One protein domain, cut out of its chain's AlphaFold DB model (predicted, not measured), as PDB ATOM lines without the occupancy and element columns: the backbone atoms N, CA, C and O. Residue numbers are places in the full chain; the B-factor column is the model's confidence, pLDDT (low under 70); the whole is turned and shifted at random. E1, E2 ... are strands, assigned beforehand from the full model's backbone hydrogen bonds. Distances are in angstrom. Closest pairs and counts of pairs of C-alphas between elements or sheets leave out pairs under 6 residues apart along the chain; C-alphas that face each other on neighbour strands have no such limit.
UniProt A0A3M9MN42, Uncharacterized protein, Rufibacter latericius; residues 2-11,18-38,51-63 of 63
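This is residues 2 to 11, 18 to 38 and 51 to 63 of the 63 residues of an uncharacterized protein of Rufibacter latericius (UniProt A0A3M9MN42). Look for one strongly twisted wall of five strands, with residues 57 to 63 as a tail beyond E5. Its order is E1, E5, E2, E3, E4, all antiparallel; E2, E3, E4 form a meander, each strand the antiparallel neighbour of the one before. The 44 printed residues hold E1 to E5 along the chain and no named helix: all strand, compact, radius of gyration of the C-alphas 10.3 A, spans 32 by 24 by 19 A.

Start at E2, residues 20 to 23; it forms a hairpin with E3, residues 28 to 32, N 21 to O 29 being 2.8 A. E3 and E4, residues 35 to 38, form another, with N 30 to O 37 at 2.8 A. E5, residues 51 to 56, is E2's other neighbour: N 22 to O 54, 2.9 A. Edge strand E1, residues 5 to 7, neighbours E5: N 6 to O 55, 2.8 A.

Find C-alpha 5 at (17.989, -38.583, 53.151), where E1 begins. E3 runs 12.9 A; E5 runs 12.2 A to C-alpha 56 at (20.572, -39.452, 49.327).

C-alphas 25 and 63 are farthest apart, 32.5 A. Cuts leave gaps of 15.3 A between C-alphas 11 and 18 and 10.5 A between 38 and 51. Residues 2 to 3 and 60 to 63 have pLDDT under 70.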
ATOM      1  N   ILE A   2      25.979 -43.022  58.348       52.62
ATOM      2  CA  ILE A   2      24.540 -42.850  58.093       52.62
ATOM      3  C   ILE A   2      24.375 -42.185  56.724       52.62
ATOM      4  O   ILE A   2      24.797 -41.046  56.531       52.62
ATOM      5  N   MET A   3      23.787 -42.918  55.778       65.38
ATOM      6  CA  MET A   3      23.256 -42.352  54.541       65.38
ATOM      7  C   MET A   3      22.047 -41.488  54.901       65.38
ATOM      8  O   MET A   3      21.013 -42.007  55.319       65.38
ATOM      9  N   GLU A   4      22.209 -40.172  54.806       84.12
ATOM     10  CA  GLU A   4      21.161 -39.217  55.154       84.12
ATOM     11  C   GLU A   4      20.291 -38.928  53.929       84.12
ATOM     12  O   GLU A   4      20.798 -38.656  52.836       84.12
ATOM     13  N   TRP A   5      18.978 -39.020  54.124       89.38
ATOM     14  CA  TRP A   5      17.989 -38.583  53.151       89.38
ATOM     15  C   TRP A   5      17.684 -37.113  53.411       89.38
ATOM     16  O   TRP A   5      17.271 -36.748  54.509       89.38
ATOM     17  N   ILE A   6      17.897 -36.277  52.403       91.19
ATOM     18  CA  ILE A   6      17.641 -34.840  52.445       91.19
ATOM     19  C   ILE A   6      16.514 -34.492  51.480       91.19
ATOM     20  O   ILE A   6      16.293 -35.189  50.490       91.19
ATOM     21  N   LYS A   7      15.808 -33.395  51.746       91.44
ATOM     22  CA  LYS A   7      14.789 -32.893  50.824       91.44
ATOM     23  C   LYS A   7      15.440 -32.468  49.504       91.44
ATOM     24  O   LYS A   7      16.458 -31.774  49.512       91.44
ATOM     25  N   ASP A   8      14.831 -32.871  48.397       85.06
ATOM     26  CA  ASP A   8      15.177 -32.382  47.072       85.06
ATOM     27  C   ASP A   8      15.013 -30.855  47.031       85.06
ATOM     28  O   ASP A   8      13.996 -30.297  47.457       85.06
ATOM     29  N   ASN A   9      16.060 -30.181  46.569       85.38
ATOM     30  CA  ASN A   9      16.126 -28.733  46.450       85.38
ATOM     31  C   ASN A   9      16.704 -28.267  45.106       85.38
ATOM     32  O   ASN A   9      17.057 -27.093  44.985       85.38
ATOM     33  N   ARG A  10      16.840 -29.162  44.121       88.88
ATOM     34  CA  ARG A  10      17.511 -28.897  42.837       88.88
ATOM     35  C   ARG A  10      16.758 -29.550  41.685       88.88
ATOM     36  O   ARG A  10      15.860 -30.358  41.876       88.88
ATOM     37  N   GLN A  11      17.129 -29.225  40.454       92.50
ATOM     38  CA  GLN A  11      16.631 -29.980  39.310       92.50
ATOM     39  C   GLN A  11      17.254 -31.383  39.301       92.50
ATOM     40  O   GLN A  11      18.449 -31.560  39.537       92.50
ATOM     41  N   GLY A  18      25.266 -41.571  41.194       93.12
ATOM     42  CA  GLY A  18      25.174 -42.285  42.465       93.12
ATOM     43  C   GLY A  18      24.200 -41.672  43.476       93.12
ATOM     44  O   GLY A  18      23.925 -42.313  44.490       93.12
ATOM     45  N   THR A  19      23.629 -40.484  43.225       94.75
ATOM     46  CA  THR A  19      22.505 -39.994  44.040       94.75
ATOM     47  C   THR A  19      21.332 -40.960  43.951       94.75
ATOM     48  O   THR A  19      20.951 -41.386  42.862       94.75
ATOM     49  N   LYS A  20      20.718 -41.264  45.094       95.56
ATOM     50  CA  LYS A  20      19.479 -42.042  45.154       95.56
ATOM     51  C   LYS A  20      18.296 -41.129  45.435       95.56
ATOM     52  O   LYS A  20      18.418 -40.263  46.288       95.56
ATOM     53  N   ALA A  21      17.164 -41.320  44.768       96.06
ATOM     54  CA  ALA A  21      15.898 -40.679  45.118       96.06
ATOM     55  C   ALA A  21      14.941 -41.732  45.678       96.06
ATOM     56  O   ALA A  21      14.808 -42.826  45.123       96.06
ATOM     57  N   LYS A  22      14.313 -41.429  46.810       95.50
ATOM     58  CA  LYS A  22      13.443 -42.363  47.518       95.50
ATOM     59  C   LYS A  22      12.101 -42.454  46.812       95.50
ATOM     60  O   LYS A  22      11.575 -41.443  46.358       95.50
ATOM     61  N   ALA A  23      11.553 -43.660  46.754       94.88
ATOM     62  CA  ALA A  23      10.252 -43.917  46.161       94.88
ATOM     63  C   ALA A  23       9.195 -44.279  47.203       94.88
ATOM     64  O   ALA A  23       9.468 -44.929  48.219       94.88
ATOM     65  N   GLN A  24       7.967 -43.855  46.933       92.19
ATOM     66  CA  GLN A  24       6.784 -44.193  47.696       92.19
ATOM     67  C   GLN A  24       6.449 -45.673  47.478       92.19
ATOM     68  O   GLN A  24       6.345 -46.138  46.350       92.19
ATOM     69  N   GLY A  25       6.265 -46.423  48.568       86.88
ATOM     70  CA  GLY A  25       5.993 -47.865  48.496       86.88
ATOM     71  C   GLY A  25       7.243 -48.752  48.451       86.88
ATOM     72  O   GLY A  25       7.115 -49.971  48.389       86.88
ATOM     73  N   GLY A  26       8.438 -48.160  48.565       88.00
ATOM     74  CA  GLY A  26       9.710 -48.875  48.644       88.00
ATOM     75  C   GLY A  26      10.531 -48.798  47.358       88.00
ATOM     76  O   GLY A  26      10.058 -48.358  46.316       88.00
ATOM     77  N   GLY A  27      11.796 -49.214  47.442       93.38
ATOM     78  CA  GLY A  27      12.756 -49.057  46.347       93.38
ATOM     79  C   GLY A  27      13.382 -47.660  46.288       93.38
ATOM     80  O   GLY A  27      13.300 -46.877  47.236       93.38
ATOM     81  N   TYR A  28      14.088 -47.391  45.192       95.38
ATOM     82  CA  TYR A  28      14.747 -46.115  44.936       95.38
ATOM     83  C   TYR A  28      15.080 -45.960  43.452       95.38
ATOM     84  O   TYR A  28      15.292 -46.934  42.724       95.38
ATOM     85  N   TRP A  29      15.193 -44.708  43.035       96.81
ATOM     86  CA  TRP A  29      15.820 -44.309  41.786       96.81
ATOM     87  C   TRP A  29      17.301 -44.033  42.032       96.81
ATOM     88  O   TRP A  29      17.649 -43.502  43.080       96.81
ATOM     89  N   GLU A  30      18.176 -44.354  41.087       96.62
ATOM     90  CA  GLU A  30      19.612 -44.077  41.165       96.62
ATOM     91  C   GLU A  30      20.072 -43.276  39.946       96.62
ATOM     92  O   GLU A  30      19.809 -43.652  38.798       96.62
ATOM     93  N   LYS A  31      20.763 -42.163  40.189       96.25
ATOM     94  CA  LYS A  31      21.327 -41.305  39.154       96.25
ATOM     95  C   LYS A  31      22.523 -41.988  38.493       96.25
ATOM     96  O   LYS A  31      23.471 -42.387  39.161       96.25
ATOM     97  N   ASN A  32      22.518 -42.043  37.169       94.38
ATOM     98  CA  ASN A  32      23.634 -42.490  36.344       94.38
ATOM     99  C   ASN A  32      23.876 -41.514  35.175       94.38
ATOM    100  O   ASN A  32      23.135 -40.546  34.989       94.38
ATOM    101  N   LYS A  33      24.878 -41.810  34.335       93.81
ATOM    102  CA  LYS A  33      25.236 -41.019  33.136       93.81
ATOM    103  C   LYS A  33      24.088 -40.716  32.174       93.81
ATOM    104  O   LYS A  33      24.185 -39.779  31.392       93.81
ATOM    105  N   ARG A  34      23.043 -41.546  32.157       94.31
ATOM    106  CA  ARG A  34      21.932 -41.477  31.199       94.31
ATOM    107  C   ARG A  34      20.638 -40.936  31.812       94.31
ATOM    108  O   ARG A  34      19.675 -40.754  31.076       94.31
ATOM    109  N   GLY A  35      20.600 -40.685  33.121       96.38
ATOM    110  CA  GLY A  35      19.406 -40.224  33.827       96.38
ATOM    111  C   GLY A  35      19.223 -40.921  35.171       96.38
ATOM    112  O   GLY A  35      20.180 -41.120  35.911       96.38
ATOM    113  N   TRP A  36      17.985 -41.277  35.488       97.56
ATOM    114  CA  TRP A  36      17.559 -41.926  36.720       97.56
ATOM    115  C   TRP A  36      17.069 -43.334  36.427       97.56
ATOM    116  O   TRP A  36      16.098 -43.535  35.698       97.56
ATOM    117  N   LYS A  37      17.765 -44.324  36.978       97.75
ATOM    118  CA  LYS A  37      17.442 -45.737  36.825       97.75
ATOM    119  C   LYS A  37      16.604 -46.211  38.002       97.75
ATOM    120  O   LYS A  37      17.001 -46.014  39.146       97.75
ATOM    121  N   TRP A  38      15.495 -46.886  37.730       96.75
ATOM    122  CA  TRP A  38      14.783 -47.616  38.774       96.75
ATOM    123  C   TRP A  38      15.642 -48.776  39.296       96.75
ATOM    124  O   TRP A  38      16.282 -49.463  38.495       96.75
ATOM    125  N   ALA A  51       8.556 -40.760  43.242       93.56
ATOM    126  CA  ALA A  51       9.627 -40.137  44.012       93.56
ATOM    127  C   ALA A  51       9.070 -39.236  45.131       93.56
ATOM    128  O   ALA A  51       8.275 -38.332  44.886       93.56
ATOM    129  N   THR A  52       9.530 -39.433  46.370       93.56
ATOM    130  CA  THR A  52       8.992 -38.731  47.553       93.56
ATOM    131  C   THR A  52       9.513 -37.302  47.716       93.56
ATOM    132  O   THR A  52       9.135 -36.613  48.662       93.56
ATOM    133  N   GLY A  53      10.412 -36.858  46.834       91.69
ATOM    134  CA  GLY A  53      11.146 -35.601  46.994       91.69
ATOM    135  C   GLY A  53      12.247 -35.674  48.057       91.69
ATOM    136  O   GLY A  53      12.687 -34.639  48.546       91.69
ATOM    137  N   GLU A  54      12.687 -36.877  48.436       94.44
ATOM    138  CA  GLU A  54      13.867 -37.091  49.280       94.44
ATOM    139  C   GLU A  54      14.981 -37.756  48.464       94.44
ATOM    140  O   GLU A  54      14.740 -38.704  47.710       94.44
ATOM    141  N   VAL A  55      16.216 -37.294  48.649       95.06
ATOM    142  CA  VAL A  55      17.410 -37.801  47.970       95.06
ATOM    143  C   VAL A  55      18.522 -38.137  48.953       95.06
ATOM    144  O   VAL A  55      18.652 -37.517  50.002       95.06
ATOM    145  N   CYS A  56      19.360 -39.103  48.604       93.88
ATOM    146  CA  CYS A  56      20.572 -39.452  49.327       93.88
ATOM    147  C   CYS A  56      21.778 -39.229  48.410       93.88
ATOM    148  O   CYS A  56      21.873 -39.832  47.337       93.88
ATOM    149  N   LEU A  57      22.677 -38.325  48.806       91.69
ATOM    150  CA  LEU A  57      23.873 -37.992  48.034       91.69
ATOM    151  C   LEU A  57      24.970 -39.056  48.213       91.69
ATOM    152  O   LEU A  57      25.108 -39.608  49.308       91.69
ATOM    153  N   PRO A  58      25.776 -39.331  47.172       86.50
ATOM    154  CA  PRO A  58      26.908 -40.244  47.282       86.50
ATOM    155  C   PRO A  58      27.976 -39.677  48.233       86.50
ATOM    156  O   PRO A  58      28.246 -38.475  48.243       86.50
ATOM    157  N   GLU A  59      28.609 -40.548  49.025       72.94
ATOM    158  CA  GLU A  59      29.606 -40.158  50.041       72.94
ATOM    159  C   GLU A  59      30.823 -39.426  49.448       72.94
ATOM    160  O   GLU A  59      31.435 -38.597  50.119       72.94
ATOM    161  N   THR A  60      31.133 -39.662  48.172       63.12
ATOM    162  CA  THR A  60      32.265 -39.071  47.445       63.12
ATOM    163  C   THR A  60      32.146 -37.572  47.162       63.12
ATOM    164  O   THR A  60      33.096 -36.994  46.648       63.12
ATOM    165  N   ILE A  61      31.021 -36.925  47.489       57.34
ATOM    166  CA  ILE A  61      30.790 -35.483  47.250       57.34
ATOM    167  C   ILE A  61      30.706 -34.696  48.573       57.34
ATOM    168  O   ILE A  61      30.180 -33.591  48.634       57.34
ATOM    169  N   LYS A  62      31.259 -35.251  49.660       49.75
ATOM    170  CA  LYS A  62      31.473 -34.543  50.938       49.75
ATOM    171  C   LYS A  62      32.882 -33.930  51.065       49.75
ATOM    172  O   LYS A  62      33.440 -33.942  52.159       49.75
ATOM    173  N   THR A  63      33.475 -33.451  49.969       40.69
ATOM    174  CA  THR A  63      34.700 -32.619  50.010       40.69
ATOM    175  C   THR A  63      34.370 -31.153  50.188       40.69
ATOM    176  O   THR A  63      33.478 -30.683  49.444       40.69
TER     177      THR A  63